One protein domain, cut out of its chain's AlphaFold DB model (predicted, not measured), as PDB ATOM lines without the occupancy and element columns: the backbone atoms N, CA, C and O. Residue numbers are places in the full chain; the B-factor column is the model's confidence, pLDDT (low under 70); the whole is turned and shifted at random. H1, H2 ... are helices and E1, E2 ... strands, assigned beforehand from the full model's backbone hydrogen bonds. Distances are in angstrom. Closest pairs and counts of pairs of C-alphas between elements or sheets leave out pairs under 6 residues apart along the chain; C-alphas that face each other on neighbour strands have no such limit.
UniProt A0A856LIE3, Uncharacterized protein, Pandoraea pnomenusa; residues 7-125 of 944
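What this domain is: This is residues 7 to 125 of the 944 residues of an uncharacterized protein of Pandoraea pnomenusa (UniProt A0A856LIE3). Six antiparallel strands form a small closed barrel, and one helix, H1, packs across its outside. The strands follow round the ring in chain order, E1 to E6, and E6 closes it against E1. The printed part has 119 residues, with six named strands followed by one named helix; the class is mixed, with under half of the residues in named elements. The whole is compact, with a radius of gyration of the C-alphas of 14.3 A and spans of 40 by 37 by 30 A.

Where its parts are: After residues 7 to 22, which hold no named element, E1 is residues 23 to 28, beginning at C-alpha 23 (140.961, 148.491, 91.591). E2, residues 44 to 51, is 21.3 A long. E3 is residues 61 to 67, E4 75 to 80, E5 83 to 87 and E6 95 to 101, the last 18.7 A long. H1, residues 107 to 122, is 22.4 A long and ends at C-alpha 122 (147.585, 147.975, 118.556).

How they stand to each other: The strands make a meander, each the antiparallel neighbour of the one before. Within hydrogen-bond range are N 27 and O 49 of E1 and E2, 2.9 A; N 48 and O 63 of E2 and E3, 2.9 A; N 66 and O 76 of E3 and E4, 2.8 A; N 77 and O 85 of E4 and E5, 2.9 A; N 86 and O 100 of E5 and E6, 2.8 A; and N 26 and O 97 of E1 and E6, 3.0 A. E6 is staggered, pairing with E1 over residues 95 to 100 and with E5 over 100 to 101. H1 is on the barrel, outside it, at a height over the sheet of 9.5 A. It lies over E5, and only just over E4, on which 3 of its C-alphas fall. On the local plane it runs across the strands, at 76 degrees to E5. The closest C-alphas of E4 and H1, Val 76 and Phe 116, are 7.0 A apart. In H1 every O i to N i+4 pair is within hydrogen-bond range.

The domain as a whole: The two C-alphas farthest apart, Pro 15 and Lys 40, are 40.4 A apart. The printed part has no cut. The link from E1 to E2, 15 residues, is long. Mean pLDDT of the printed part is 70.3; 53 residues are under 70, among them 7 to 22 and 30 to 41.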
ATOM      1  N   LYS A   7     121.197 155.015 102.608       46.84
ATOM      2  CA  LYS A   7     120.756 156.360 103.024       46.84
ATOM      3  C   LYS A   7     121.877 157.403 102.977       46.84
ATOM      4  O   LYS A   7     121.578 158.591 103.010       46.84
ATOM      5  N   GLU A   8     123.142 156.995 102.942       52.12
ATOM      6  CA  GLU A   8     124.300 157.872 102.742       52.12
ATOM      7  C   GLU A   8     124.668 157.972 101.257       52.12
ATOM      8  O   GLU A   8     124.879 159.084 100.786       52.12
ATOM      9  N   ALA A   9     124.606 156.879 100.490       56.06
ATOM     10  CA  ALA A   9     124.727 156.903  99.030       56.06
ATOM     11  C   ALA A   9     123.687 157.845  98.387       56.06
ATOM     12  O   ALA A   9     124.056 158.779  97.676       56.06
ATOM     13  N   GLU A  10     122.405 157.695  98.747       53.88
ATOM     14  CA  GLU A  10     121.305 158.571  98.307       53.88
ATOM     15  C   GLU A  10     121.487 160.044  98.753       53.88
ATOM     16  O   GLU A  10     120.971 160.950  98.103       53.88
ATOM     17  N   ARG A  11     122.244 160.319  99.832       56.75
ATOM     18  CA  ARG A  11     122.600 161.689 100.275       56.75
ATOM     19  C   ARG A  11     123.825 162.267  99.566       56.75
ATOM     20  O   ARG A  11     123.960 163.485  99.520       56.75
ATOM     21  N   LEU A  12     124.715 161.412  99.069       59.59
ATOM     22  CA  LEU A  12     125.952 161.774  98.371       59.59
ATOM     23  C   LEU A  12     125.761 161.875  96.846       59.59
ATOM     24  O   LEU A  12     126.724 162.112  96.127       59.59
ATOM     25  N   GLY A  13     124.534 161.685  96.344       57.81
ATOM     26  CA  GLY A  13     124.238 161.659  94.906       57.81
ATOM     27  C   GLY A  13     124.711 160.384  94.196       57.81
ATOM     28  O   GLY A  13     124.688 160.323  92.970       57.81
ATOM     29  N   LEU A  14     125.129 159.367  94.955       61.19
ATOM     30  CA  LEU A  14     125.580 158.082  94.431       61.19
ATOM     31  C   LEU A  14     124.377 157.192  94.065       61.19
ATOM     32  O   LEU A  14     123.305 157.321  94.668       61.19
ATOM     33  N   PRO A  15     124.532 156.239  93.124       54.00
ATOM     34  CA  PRO A  15     123.523 155.207  92.900       54.00
ATOM     35  C   PRO A  15     123.218 154.454  94.212       54.00
ATOM     36  O   PRO A  15     124.139 154.169  94.976       54.00
ATOM     37  N   PRO A  16     121.952 154.071  94.479       45.97
ATOM     38  CA  PRO A  16     121.526 153.548  95.786       45.97
ATOM     39  C   PRO A  16     122.158 152.198  96.166       45.97
ATOM     40  O   PRO A  16     122.067 151.788  97.318       45.97
ATOM     41  N   ALA A  17     122.792 151.519  95.208       52.41
ATOM     42  CA  ALA A  17     123.694 150.394  95.417       52.41
ATOM     43  C   ALA A  17     124.977 150.652  94.599       52.41
ATOM     44  O   ALA A  17     125.010 150.288  93.419       52.41
ATOM     45  N   PRO A  18     125.995 151.328  95.164       58.31
ATOM     46  CA  PRO A  18     127.218 151.643  94.434       58.31
ATOM     47  C   PRO A  18     128.020 150.369  94.152       58.31
ATOM     48  O   PRO A  18     128.364 149.619  95.065       58.31
ATOM     49  N   ALA A  19     128.324 150.119  92.877       57.09
ATOM     50  CA  ALA A  19     129.219 149.039  92.485       57.09
ATOM     51  C   ALA A  19     130.659 149.462  92.793       57.09
ATOM     52  O   ALA A  19     131.204 150.333  92.119       57.09
ATOM     53  N   LEU A  20     131.257 148.884  93.835       63.75
ATOM     54  CA  LEU A  20     132.640 149.185  94.201       63.75
ATOM     55  C   LEU A  20     133.609 148.571  93.182       63.75
ATOM     56  O   LEU A  20     133.429 147.425  92.757       63.75
ATOM     57  N   SER A  21     134.627 149.332  92.778       63.22
ATOM     58  CA  SER A  21     135.664 148.827  91.871       63.22
ATOM     59  C   SER A  21     136.631 147.888  92.603       63.22
ATOM     60  O   SER A  21     136.931 148.096  93.777       63.22
ATOM     61  N   GLY A  22     137.144 146.865  91.908       64.88
ATOM     62  CA  GLY A  22     138.191 145.964  92.428       64.88
ATOM     63  C   GLY A  22     139.605 146.560  92.361       64.88
ATOM     64  O   GLY A  22     140.508 146.101  93.057       64.88
ATOM     65  N   THR A  23     139.779 147.621  91.569       77.12
ATOM     66  CA  THR A  23     140.961 148.491  91.591       77.12
ATOM     67  C   THR A  23     140.480 149.931  91.691       77.12
ATOM     68  O   THR A  23     139.677 150.366  90.866       77.12
ATOM     69  N   ILE A  24     140.956 150.652  92.699       82.12
ATOM     70  CA  ILE A  24     140.631 152.060  92.959       82.12
ATOM     71  C   ILE A  24     141.908 152.896  92.850       82.12
ATOM     72  O   ILE A  24     143.015 152.362  92.964       82.12
ATOM     73  N   HIS A  25     141.783 154.203  92.655       83.62
ATOM     74  CA  HIS A  25     142.929 155.108  92.711       83.62
ATOM     75  C   HIS A  25     143.021 155.759  94.093       83.62
ATOM     76  O   HIS A  25     142.020 155.909  94.789       83.62
ATOM     77  N   GLY A  26     144.223 156.127  94.529       82.44
ATOM     78  CA  GLY A  26     144.404 156.771  95.828       82.44
ATOM     79  C   GLY A  26     145.656 157.626  95.884       82.44
ATOM     80  O   GLY A  26     146.734 157.171  95.504       82.44
ATOM     81  N   THR A  27     145.515 158.857  96.364       83.81
ATOM     82  CA  THR A  27     146.631 159.770  96.627       83.81
ATOM     83  C   THR A  27     147.012 159.684  98.098       83.81
ATOM     84  O   THR A  27     146.170 159.907  98.961       83.81
ATOM     85  N   ILE A  28     148.263 159.329  98.378       80.12
ATOM     86  CA  ILE A  28     148.842 159.280  99.725       80.12
ATOM     87  C   ILE A  28     149.447 160.653 100.017       80.12
ATOM     88  O   ILE A  28     150.402 161.060  99.344       80.12
ATOM     89  N   ASP A  29     148.908 161.357 101.009       72.00
ATOM     90  CA  ASP A  29     149.256 162.753 101.274       72.00
ATOM     91  C   ASP A  29     150.455 162.880 102.234       72.00
ATOM     92  O   ASP A  29     150.549 162.214 103.266       72.00
ATOM     93  N   ALA A  30     151.411 163.745 101.877       58.28
ATOM     94  CA  ALA A  30     152.718 163.835 102.542       58.28
ATOM     95  C   ALA A  30     152.689 164.495 103.932       58.28
ATOM     96  O   ALA A  30     153.621 164.316 104.719       58.28
ATOM     97  N   VAL A  31     151.663 165.306 104.209       53.03
ATOM     98  CA  VAL A  31     151.616 166.231 105.350       53.03
ATOM     99  C   VAL A  31     150.295 166.066 106.095       53.03
ATOM    100  O   VAL A  31     149.279 166.643 105.720       53.03
ATOM    101  N   SER A  32     150.321 165.310 107.193       48.75
ATOM    102  CA  SER A  32     149.278 165.408 108.216       48.75
ATOM    103  C   SER A  32     149.586 166.607 109.126       48.75
ATOM    104  O   SER A  32     150.704 166.677 109.641       48.75
ATOM    105  N   PRO A  33     148.636 167.529 109.381       40.34
ATOM    106  CA  PRO A  33     148.830 168.628 110.333       40.34
ATOM    107  C   PRO A  33     148.860 168.154 111.799       40.34
ATOM    108  O   PRO A  33     149.239 168.915 112.684       40.34
ATOM    109  N   THR A  34     148.477 166.899 112.053       45.81
ATOM    110  CA  THR A  34     148.480 166.261 113.375       45.81
ATOM    111  C   THR A  34     149.453 165.077 113.361       45.81
ATOM    112  O   THR A  34     149.380 164.271 112.426       45.81
ATOM    113  N   PRO A  35     150.335 164.901 114.365       52.81
ATOM    114  CA  PRO A  35     151.144 163.690 114.474       52.81
ATOM    115  C   PRO A  35     150.225 162.473 114.643       52.81
ATOM    116  O   PRO A  35     149.451 162.391 115.597       52.81
ATOM    117  N   LEU A  36     150.286 161.545 113.689       57.75
ATOM    118  CA  LEU A  36     149.500 160.314 113.720       57.75
ATOM    119  C   LEU A  36     150.217 159.245 114.563       57.75
ATOM    120  O   LEU A  36     151.446 159.160 114.506       57.75
ATOM    121  N   PRO A  37     149.481 158.425 115.335       62.22
ATOM    122  CA  PRO A  37     150.081 157.371 116.143       62.22
ATOM    123  C   PRO A  37     150.760 156.305 115.268       62.22
ATOM    124  O   PRO A  37     150.222 155.892 114.236       62.22
ATOM    125  N   LEU A  38     151.939 155.860 115.708       58.44
ATOM    126  CA  LEU A  38     152.637 154.690 115.171       58.44
ATOM    127  C   LEU A  38     152.159 153.415 115.878       58.44
ATOM    128  O   LEU A  38     151.864 153.433 117.075       58.44
ATOM    129  N   ALA A  39     152.134 152.314 115.133       65.06
ATOM    130  CA  ALA A  39     152.107 150.962 115.672       65.06
ATOM    131  C   ALA A  39     153.528 150.528 116.094       65.06
ATOM    132  O   ALA A  39     154.523 151.190 115.774       65.06
ATOM    133  N   LYS A  40     153.634 149.446 116.874       66.31
ATOM    134  CA  LYS A  40     154.891 149.058 117.545       66.31
ATOM    135  C   LYS A  40     155.971 148.580 116.561       66.31
ATOM    136  O   LYS A  40     157.159 148.783 116.792       66.31
ATOM    137  N   ASP A  41     155.543 147.979 115.460       67.19
ATOM    138  CA  ASP A  41     156.348 147.528 114.320       67.19
ATOM    139  C   ASP A  41     156.937 148.677 113.468       67.19
ATOM    140  O   ASP A  41     157.667 148.433 112.509       67.19
ATOM    141  N   GLY A  42     156.617 149.934 113.796       70.00
ATOM    142  CA  GLY A  42     156.983 151.112 113.010       70.00
ATOM    143  C   GLY A  42     155.998 151.439 111.885       70.00
ATOM    144  O   GLY A  42     156.186 152.443 111.191       70.00
ATOM    145  N   SER A  43     154.934 150.648 111.710       77.62
ATOM    146  CA  SER A  43     153.862 150.956 110.766       77.62
ATOM    147  C   SER A  43     153.111 152.210 111.202       77.62
ATOM    148  O   SER A  43     152.907 152.480 112.389       77.62
ATOM    149  N   ARG A  44     152.693 153.021 110.228       76.62
ATOM    150  CA  ARG A  44     152.129 154.356 110.476       76.62
ATOM    151  C   ARG A  44     150.796 154.545 109.775       76.62
ATOM    152  O   ARG A  44     150.617 154.093 108.643       76.62
ATOM    153  N   LEU A  45     149.876 155.267 110.411       80.31
ATOM    154  CA  LEU A  45     148.722 155.800 109.695       80.31
ATOM    155  C   LEU A  45     149.173 156.899 108.721       80.31
ATOM    156  O   LEU A  45     150.048 157.707 109.039       80.31
ATOM    157  N   VAL A  46     148.547 156.941 107.548       79.44
ATOM    158  CA  VAL A  46     148.753 157.961 106.510       79.44
ATOM    159  C   VAL A  46     147.386 158.422 105.998       79.44
ATOM    160  O   VAL A  46     146.526 157.567 105.757       79.44
ATOM    161  N   PRO A  47     147.146 159.730 105.804       82.50
ATOM    162  CA  PRO A  47     145.989 160.187 105.040       82.50
ATOM    163  C   PRO A  47     146.071 159.672 103.595       82.50
ATOM    164  O   PRO A  47     147.120 159.758 102.949       82.50
ATOM    165  N   VAL A  48     144.964 159.112 103.102       83.50
ATOM    166  CA  VAL A  48     144.820 158.664 101.713       83.50
ATOM    167  C   VAL A  48     143.493 159.164 101.154       83.50
ATOM    168  O   VAL A  48     142.420 158.781 101.623       83.50
ATOM    169  N   THR A  49     143.567 159.983 100.111       85.50
ATOM    170  CA  THR A  49     142.410 160.454  99.346       85.50
ATOM    171  C   THR A  49     142.101 159.442  98.241       85.50
ATOM    172  O   THR A  49     142.800 159.392  97.226       85.50
ATOM    173  N   LEU A  50     141.086 158.596  98.444       84.06
ATOM    174  CA  LEU A  50     140.654 157.590  97.466       84.06
ATOM    175  C   LEU A  50     139.785 158.208  96.368       84.06
ATOM    176  O   LEU A  50     139.022 159.136  96.629       84.06
ATOM    177  N   ARG A  51     139.889 157.652  95.161       81.00
ATOM    178  CA  ARG A  51     139.208 158.038  93.919       81.00
ATOM    179  C   ARG A  51     138.684 156.801  93.195       81.00
ATOM    180  O   ARG A  51     139.197 155.698  93.391       81.00
ATOM    181  N   ASP A  52     137.667 156.997  92.359       73.38
ATOM    182  CA  ASP A  52     137.065 155.953  91.513       73.38
ATOM    183  C   ASP A  52     136.582 154.727  92.312       73.38
ATOM    184  O   ASP A  52     136.560 153.591  91.834       73.38
ATOM    185  N   LEU A  53     136.179 154.970  93.568       71.38
ATOM    186  CA  LEU A  53     135.711 153.930  94.482       71.38
ATOM    187  C   LEU A  53     134.454 153.232  93.951       71.38
ATOM    188  O   LEU A  53     134.270 152.032  94.148       71.38
ATOM    189  N   VAL A  54     133.595 154.009  93.291       66.44
ATOM    190  CA  VAL A  54     132.342 153.579  92.675       66.44
ATOM    191  C   VAL A  54     132.540 153.564  91.164       66.44
ATOM    192  O   VAL A  54     132.958 154.560  90.580       66.44
ATOM    193  N   GLN A  55     132.225 152.443  90.520       62.62
ATOM    194  CA  GLN A  55     132.297 152.325  89.067       62.62
ATOM    195  C   GLN A  55     131.420 153.388  88.391       62.62
ATOM    196  O   GLN A  55     130.289 153.629  88.812       62.62
ATOM    197  N   GLU A  56     131.958 154.003  87.333       59.78
ATOM    198  CA  GLU A  56     131.290 155.014  86.493       59.78
ATOM    199  C   GLU A  56     130.910 156.333  87.211       59.78
ATOM    200  O   GLU A  56     130.289 157.200  86.595       59.78
ATOM    201  N   VAL A  57     131.313 156.538  88.476       63.56
ATOM    202  CA  VAL A  57     131.005 157.754  89.252       63.56
ATOM    203  C   VAL A  57     132.266 158.310  89.936       63.56
ATOM    204  O   VAL A  57     132.833 157.625  90.789       63.56
ATOM    205  N   PRO A  58     132.687 159.560  89.646       64.81
ATOM    206  CA  PRO A  58     133.836 160.184  90.302       64.81
ATOM    207  C   PRO A  58     133.496 160.531  91.759       64.81
ATOM    208  O   PRO A  58     133.002 161.616  92.069       64.81
ATOM    209  N   TYR A  59     133.733 159.576  92.655       69.75
ATOM    210  CA  TYR A  59     133.543 159.714  94.096       69.75
ATOM    211  C   TYR A  59     134.894 159.715  94.810       69.75
ATOM    212  O   TYR A  59     135.647 158.739  94.728       69.75
ATOM    213  N   GLU A  60     135.179 160.805  95.523       74.56
ATOM    214  CA  GLU A  60     136.373 160.947  96.356       74.56
ATOM    215  C   GLU A  60     136.053 160.645  97.831       74.56
ATOM    216  O   GLU A  60     135.006 161.050  98.347       74.56
ATOM    217  N   ARG A  61     136.952 159.934  98.525       76.38
ATOM    218  CA  ARG A  61     136.815 159.612  99.956       76.38
ATOM    219  C   ARG A  61     138.167 159.672 100.663       76.38
ATOM    220  O   ARG A  61     139.012 158.804 100.460       76.38
ATOM    221  N   GLU A  62     138.335 160.642 101.554       80.50
ATOM    222  CA  GLU A  62     139.431 160.639 102.527       80.50
ATOM    223  C   GLU A  62     139.277 159.455 103.497       80.50
ATOM    224  O   GLU A  62     138.234 159.268 104.136       80.50
ATOM    225  N   VAL A  63     140.330 158.651 103.623       81.44
ATOM    226  CA  VAL A  63     140.464 157.592 104.628       81.44
ATOM    227  C   VAL A  63     141.850 157.653 105.265       81.44
ATOM    228  O   VAL A  63     142.752 158.328 104.780       81.44
ATOM    229  N   HIS A  64     142.034 156.926 106.365       82.69
ATOM    230  CA  HIS A  64     143.365 156.678 106.913       82.69
ATOM    231  C   HIS A  64     143.812 155.293 106.443       82.69
ATOM    232  O   HIS A  64     143.184 154.288 106.785       82.69
ATOM    233  N   GLY A  65     144.861 155.256 105.623       81.38
ATOM    234  CA  GLY A  65     145.582 154.033 105.299       81.38
ATOM    235  C   GLY A  65     146.591 153.695 106.389       81.38
ATOM    236  O   GLY A  65     147.020 154.567 107.142       81.38
ATOM    237  N   LEU A  66     146.981 152.431 106.456       83.44
ATOM    238  CA  LEU A  66     148.109 151.953 107.242       83.44
ATOM    239  C   LEU A  66     149.253 151.640 106.278       83.44
ATOM    240  O   LEU A  66     149.068 150.854 105.352       83.44
ATOM    241  N   GLN A  67     150.418 152.248 106.484       82.75
ATOM    242  CA  GLN A  67     151.636 151.927 105.748       82.75
ATOM    243  C   GLN A  67     152.513 150.994 106.574       82.75
ATOM    244  O   GLN A  67     152.948 151.378 107.663       82.75
ATOM    245  N   PHE A  68     152.790 149.813 106.024       78.81
ATOM    246  CA  PHE A  68     153.654 148.810 106.641       78.81
ATOM    247  C   PHE A  68     155.134 149.168 106.499       78.81
ATOM    248  O   PHE A  68     155.586 149.507 105.403       78.81
ATOM    249  N   ALA A  69     155.892 149.090 107.594       68.75
ATOM    250  CA  ALA A  69     157.325 149.400 107.594       68.75
ATOM    251  C   ALA A  69     158.189 148.269 106.995       68.75
ATOM    252  O   ALA A  69     159.180 148.543 106.320       68.75
ATOM    253  N   ASP A  70     157.790 147.013 107.206       67.12
ATOM    254  CA  ASP A  70     158.469 145.789 106.762       67.12
ATOM    255  C   ASP A  70     158.170 145.440 105.288       67.12
ATOM    256  O   ASP A  70     159.065 145.108 104.507       67.12
ATOM    257  N   ARG A  71     156.904 145.548 104.871       67.12
ATOM    258  CA  ARG A  71     156.400 145.050 103.578       67.12
ATOM    259  C   ARG A  71     156.463 146.098 102.472       67.12
ATOM    260  O   ARG A  71     155.436 146.544 101.960       67.12
ATOM    261  N   GLN A  72     157.680 146.481 102.087       65.75
ATOM    262  CA  GLN A  72     157.956 147.363 100.937       65.75
ATOM    263  C   GLN A  72     157.149 148.682 100.944       65.75
ATOM    264  O   GLN A  72     156.692 149.137  99.897       65.75
ATOM    265  N   ALA A  73     156.924 149.278 102.123       62.69
ATOM    266  CA  ALA A  73     156.121 150.496 102.288       62.69
ATOM    267  C   ALA A  73     154.675 150.402 101.733       62.69
ATOM    268  O   ALA A  73     154.047 151.429 101.444       62.69
ATOM    269  N   THR A  74     154.130 149.183 101.612       80.12
ATOM    270  CA  THR A  74     152.765 148.912 101.135       80.12
ATOM    271  C   THR A  74     151.738 149.625 102.008       80.12
ATOM    272  O   THR A  74     151.776 149.520 103.235       80.12
ATOM    273  N   VAL A  75     150.798 150.330 101.374       83.94
ATOM    274  CA  VAL A  75     149.703 151.024 102.062       83.94
ATOM    275  C   VAL A  75     148.418 150.224 101.902       83.94
ATOM    276  O   VAL A  75     147.971 150.004 100.777       83.94
ATOM    277  N   VAL A  76     147.810 149.819 103.018       86.50
ATOM    278  CA  VAL A  76     146.499 149.158 103.047       86.50
ATOM    279  C   VAL A  76     145.439 150.104 103.602       86.50
ATOM    280  O   VAL A  76     145.601 150.695 104.670       86.50
ATOM    281  N   VAL A  77     144.338 150.251 102.870       85.25
ATOM    282  CA  VAL A  77     143.201 151.114 103.214       85.25
ATOM    283  C   VAL A  77     141.939 150.285 103.441       85.25
ATOM    284  O   VAL A  77     141.629 149.380 102.666       85.25
ATOM    285  N   GLN A  78     141.154 150.641 104.463       82.56
ATOM    286  CA  GLN A  78     139.761 150.198 104.559       82.56
ATOM    287  C   GLN A  78     138.858 151.218 103.872       82.56
ATOM    288  O   GLN A  78     138.477 152.225 104.469       82.56
ATOM    289  N   ALA A  79     138.519 150.935 102.616       70.31
ATOM    290  CA  ALA A  79     137.644 151.787 101.825       70.31
ATOM    291  C   ALA A  79     136.161 151.631 102.196       70.31
ATOM    292  O   ALA A  79     135.422 152.612 102.123       70.31
ATOM    293  N   ASP A  80     135.731 150.433 102.621       64.19
ATOM    294  CA  ASP A  80     134.407 150.191 103.209       64.19
ATOM    295  C   ASP A  80     134.407 148.976 104.165       64.19
ATOM    296  O   ASP A  80     135.426 148.298 104.330       64.19
ATOM    297  N   SER A  81     133.295 148.697 104.853       58.12
ATOM    298  CA  SER A  81     133.236 147.656 105.892       58.12
ATOM    299  C   SER A  81     133.458 146.237 105.347       58.12
ATOM    300  O   SER A  81     132.577 145.620 104.753       58.12
ATOM    301  N   GLY A  82     134.649 145.688 105.598       57.81
ATOM    302  CA  GLY A  82     135.039 144.351 105.139       57.81
ATOM    303  C   GLY A  82     135.652 144.299 103.736       57.81
ATOM    304  O   GLY A  82     135.867 143.199 103.243       57.81
ATOM    305  N   ARG A  83     135.965 145.449 103.116       71.75
ATOM    306  CA  ARG A  83     136.815 145.527 101.916       71.75
ATOM    307  C   ARG A  83     138.104 146.280 102.234       71.75
ATOM    308  O   ARG A  83     138.070 147.419 102.712       71.75
ATOM    309  N   LEU A  84     139.234 145.626 101.988       82.00
ATOM    310  CA  LEU A  84     140.577 146.165 102.177       82.00
ATOM    311  C   LEU A  84     141.276 146.214 100.822       82.00
ATOM    312  O   LEU A  84     141.139 145.290 100.028       82.00
ATOM    313  N   TYR A  85     142.009 147.292 100.565       85.12
ATOM    314  CA  TYR A  85     142.750 147.469  99.320       85.12
ATOM    315  C   TYR A  85     144.211 147.790  99.622       85.12
ATOM    316  O   TYR A  85     144.481 148.582 100.524       85.12
ATOM    317  N   ALA A  86     145.140 147.226  98.852       87.75
ATOM    318  CA  ALA A  86     146.576 147.445  98.984       87.75
ATOM    319  C   ALA A  86     147.162 148.177  97.771       87.75
ATOM    320  O   ALA A  86     146.863 147.837  96.625       87.75
ATOM    321  N   CYS A  87     148.057 149.134  98.021       85.12
ATOM    322  CA  CYS A  87     148.959 149.692  97.018       85.12
ATOM    323  C   CYS A  87     150.410 149.402  97.414       85.12
ATOM    324  O   CYS A  87     150.875 149.853  98.466       85.12
ATOM    325  N   ALA A  88     151.131 148.677  96.558       72.25
ATOM    326  CA  ALA A  88     152.558 148.402  96.705       72.25
ATOM    327  C   ALA A  88     153.389 149.651  96.342       72.25
ATOM    328  O   ALA A  88     154.023 149.726  95.290       72.25
ATOM    329  N   SER A  89     153.355 150.665  97.213       60.06
ATOM    330  CA  SER A  89     154.097 151.923  97.059       60.06
ATOM    331  C   SER A  89     155.579 151.744  97.410       60.06
ATOM    332  O   SER A  89     156.072 152.321  98.377       60.06
ATOM    333  N   ALA A  90     156.295 150.945  96.610       46.66
ATOM    334  CA  ALA A  90     157.650 150.471  96.914       46.66
ATOM    335  C   ALA A  90     158.618 151.571  97.397       46.66
ATOM    336  O   ALA A  90     159.422 151.329  98.298       46.66
ATOM    337  N   HIS A  91     158.563 152.773  96.801       48.69
ATOM    338  CA  HIS A  91     159.485 153.885  97.095       48.69
ATOM    339  C   HIS A  91     158.816 155.262  97.309       48.69
ATOM    340  O   HIS A  91     159.517 156.231  97.608       48.69
ATOM    341  N   GLN A  92     157.489 155.409  97.174       50.91
ATOM    342  CA  GLN A  92     156.829 156.718  97.320       50.91
ATOM    343  C   GLN A  92     156.320 156.957  98.750       50.91
ATOM    344  O   GLN A  92     155.399 156.296  99.230       50.91
ATOM    345  N   ARG A  93     156.897 157.972  99.417       52.44
ATOM    346  CA  ARG A  93     156.419 158.511 100.710       52.44
ATOM    347  C   ARG A  93     155.088 159.270 100.590       52.44
ATOM    348  O   ARG A  93     154.435 159.489 101.606       52.44
ATOM    349  N   CYS A  94     154.745 159.680  99.372       54.50
ATOM    350  CA  CYS A  94     153.530 160.371  98.954       54.50
ATOM    351  C   CYS A  94     153.389 160.251  97.427       54.50
ATOM    352  O   CYS A  94     154.406 160.180  96.730       54.50
ATOM    353  N   GLY A  95     152.161 160.265  96.909       66.19
ATOM    354  CA  GLY A  95     151.885 160.115  95.475       66.19
ATOM    355  C   GLY A  95     150.559 159.409  95.184       66.19
ATOM    356  O   GLY A  95     149.904 158.908  96.097       66.19
ATOM    357  N   THR A  96     150.151 159.383  93.913       73.75
ATOM    358  CA  THR A  96     148.915 158.719  93.466       73.75
ATOM    359  C   THR A  96     149.218 157.319  92.937       73.75
ATOM    360  O   THR A  96     149.930 157.172  91.944       73.75
ATOM    361  N   GLY A  97     148.657 156.297  93.582       76.62
ATOM    362  CA  GLY A  97     148.813 154.891  93.209       76.62
ATOM    363  C   GLY A  97     147.498 154.213  92.816       76.62
ATOM    364  O   GLY A  97     146.403 154.744  93.025       76.62
ATOM    365  N   ALA A  98     147.612 153.011  92.250       82.12
ATOM    366  CA  ALA A  98     146.497 152.082  92.088       82.12
ATOM    367  C   ALA A  98     146.456 151.121  93.288       82.12
ATOM    368  O   ALA A  98     147.469 150.521  93.649       82.12
ATOM    369  N   PHE A  99     145.282 150.986  93.896       84.31
ATOM    370  CA  PHE A  99     145.010 150.148  95.058       84.31
ATOM    371  C   PHE A  99     144.146 148.958  94.618       84.31
ATOM    372  O   PHE A  99     143.023 149.152  94.148       84.31
ATOM    373  N   ARG A 100     144.656 147.730  94.761       85.94
ATOM    374  CA  ARG A 100     143.946 146.481  94.425       85.94
ATOM    375  C   ARG A 100     143.203 145.949  95.648       85.94
ATOM    376  O   ARG A 100     143.769 145.938  96.736       85.94
ATOM    377  N   GLU A 101     141.973 145.478  95.468       81.69
ATOM    378  CA  GLU A 101     141.213 144.762  96.499       81.69
ATOM    379  C   GLU A 101     141.927 143.466  96.928       81.69
ATOM    380  O   GLU A 101     142.413 142.714  96.079       81.69
ATOM    381  N   LEU A 102     142.010 143.227  98.240       78.69
ATOM    382  CA  LEU A 102     142.624 142.042  98.848       78.69
ATOM    383  C   LEU A 102     141.606 140.897  98.967       78.69
ATOM    384  O   LEU A 102     140.507 141.105  99.487       78.69
ATOM    385  N   ASP A 103     141.983 139.693  98.533       67.81
ATOM    386  CA  ASP A 103     141.150 138.486  98.607       67.81
ATOM    387  C   ASP A 103     141.564 137.596  99.803       67.81
ATOM    388  O   ASP A 103     142.687 137.092  99.816       67.81
ATOM    389  N   PRO A 104     140.698 137.356 100.808       63.78
ATOM    390  CA  PRO A 104     141.038 136.530 101.971       63.78
ATOM    391  C   PRO A 104     141.254 135.038 101.658       63.78
ATOM    392  O   PRO A 104     141.779 134.318 102.506       63.78
ATOM    393  N   GLU A 105     140.876 134.544 100.471       57.12
ATOM    394  CA  GLU A 105     141.211 133.176 100.035       57.12
ATOM    395  C   GLU A 105     142.635 133.092  99.426       57.12
ATOM    396  O   GLU A 105     143.141 131.992  99.193       57.12
ATOM    397  N   VAL A 106     143.316 134.227  99.195       68.31
ATOM    398  CA  VAL A 106     144.719 134.288  98.745       68.31
ATOM    399  C   VAL A 106     145.649 134.446  99.964       68.31
ATOM    400  O   VAL A 106     145.550 135.448 100.672       68.31
ATOM    401  N   PRO A 107     146.595 133.516 100.225       71.94
ATOM    402  CA  PRO A 107     147.400 133.526 101.453       71.94
ATOM    403  C   PRO A 107     148.221 134.799 101.704       71.94
ATOM    404  O   PRO A 107     148.395 135.196 102.856       71.94
ATOM    405  N   ASP A 108     148.730 135.448 100.656       74.44
ATOM    406  CA  ASP A 108     149.524 136.679 100.783       74.44
ATOM    407  C   ASP A 108     148.645 137.901 101.077       74.44
ATOM    408  O   ASP A 108     148.991 138.744 101.906       74.44
ATOM    409  N   ASP A 109     147.456 137.961 100.480       77.81
ATOM    410  CA  ASP A 109     146.467 139.003 100.755       77.81
ATOM    411  C   ASP A 109     145.910 138.868 102.175       77.81
ATOM    412  O   ASP A 109     145.820 139.860 102.900       77.81
ATOM    413  N   GLN A 110     145.621 137.640 102.614       77.62
ATOM    414  CA  GLN A 110     145.199 137.355 103.984       77.62
ATOM    415  C   GLN A 110     146.257 137.798 105.014       77.62
ATOM    416  O   GLN A 110     145.901 138.380 106.038       77.62
ATOM    417  N   GLN A 111     147.557 137.648 104.722       80.94
ATOM    418  CA  GLN A 111     148.631 138.185 105.572       80.94
ATOM    419  C   GLN A 111     148.618 139.722 105.671       80.94
ATOM    420  O   GLN A 111     149.028 140.258 106.704       80.94
ATOM    421  N   PHE A 112     148.181 140.448 104.634       82.06
ATOM    422  CA  PHE A 112     147.982 141.904 104.697       82.06
ATOM    423  C   PHE A 112     146.691 142.286 105.437       82.06
ATOM    424  O   PHE A 112     146.682 143.279 106.168       82.06
ATOM    425  N   ILE A 113     145.622 141.499 105.286       80.44
ATOM    426  CA  ILE A 113     144.348 141.667 106.002       80.44
ATOM    427  C   ILE A 113     144.558 141.512 107.516       80.44
ATOM    428  O   ILE A 113     144.172 142.399 108.282       80.44
ATOM    429  N   ASP A 114     145.219 140.433 107.946       78.56
ATOM    430  CA  ASP A 114     145.494 140.172 109.362       78.56
ATOM    431  C   ASP A 114     146.425 141.233 109.965       78.56
ATOM    432  O   ASP A 114     146.103 141.790 111.012       78.56
ATOM    433  N   ALA A 115     147.514 141.602 109.277       81.25
ATOM    434  CA  ALA A 115     148.428 142.648 109.749       81.25
ATOM    435  C   ALA A 115     147.746 144.030 109.854       81.25
ATOM    436  O   ALA A 115     148.003 144.785 110.794       81.25
ATOM    437  N   PHE A 116     146.825 144.357 108.935       84.12
ATOM    438  CA  PHE A 116     146.039 145.594 109.001       84.12
ATOM    439  C   PHE A 116     145.085 145.591 110.202       84.12
ATOM    440  O   PHE A 116     144.915 146.613 110.874       84.12
ATOM    441  N   HIS A 117     144.450 144.451 110.478       81.06
ATOM    442  CA  HIS A 117     143.588 144.299 111.642       81.06
ATOM    443  C   HIS A 117     144.378 144.358 112.950       81.06
ATOM    444  O   HIS A 117     143.973 145.109 113.835       81.06
ATOM    445  N   GLU A 118     145.517 143.674 113.039       82.38
ATOM    446  CA  GLU A 118     146.407 143.696 114.200       82.38
ATOM    447  C   GLU A 118     146.888 145.114 114.522       82.38
ATOM    448  O   GLU A 118     146.604 145.618 115.608       82.38
ATOM    449  N   CYS A 119     147.531 145.806 113.575       79.75
ATOM    450  CA  CYS A 119     148.006 147.177 113.783       79.75
ATOM    451  C   CYS A 119     146.865 148.114 114.205       79.75
ATOM    452  O   CYS A 119     147.035 148.981 115.058       79.75
ATOM    453  N   ARG A 120     145.654 147.916 113.670       79.12
ATOM    454  CA  ARG A 120     144.469 148.674 114.086       79.12
ATOM    455  C   ARG A 120     143.977 148.325 115.499       79.12
ATOM    456  O   ARG A 120     143.320 149.174 116.101       79.12
ATOM    457  N   GLN A 121     144.252 147.136 116.035       78.06
ATOM    458  CA  GLN A 121     144.038 146.837 117.456       78.06
ATOM    459  C   GLN A 121     145.171 147.426 118.314       78.06
ATOM    460  O   GLN A 121     144.863 148.070 119.316       78.06
ATOM    461  N   GLN A 122     146.439 147.328 117.888       79.31
ATOM    462  CA  GLN A 122     147.585 147.975 118.556       79.31
ATOM    463  C   GLN A 122     147.347 149.488 118.755       79.31
ATOM    464  O   GLN A 122     147.519 150.022 119.847       79.31
ATOM    465  N   LEU A 123     146.832 150.169 117.724       75.12
ATOM    466  CA  LEU A 123     146.493 151.599 117.751       75.12
ATOM    467  C   LEU A 123     145.293 151.967 118.653       75.12
ATOM    468  O   LEU A 123     145.084 153.151 118.920       75.12
ATOM    469  N   LYS A 124     144.494 150.995 119.122       73.12
ATOM    470  CA  LYS A 124     143.472 151.206 120.171       73.12
ATOM    471  C   LYS A 124     144.013 150.886 121.564       73.12
ATOM    472  O   LYS A 124     143.698 151.586 122.520       73.12
ATOM    473  N   ALA A 125     144.749 149.783 121.674       72.56
ATOM    474  CA  ALA A 125     145.201 149.204 122.926       72.56
ATOM    475  C   ALA A 125     146.644 149.641 123.191       72.56
ATOM    476  O   ALA A 125     147.605 148.989 122.777       72.56
TER     477      ALA A 125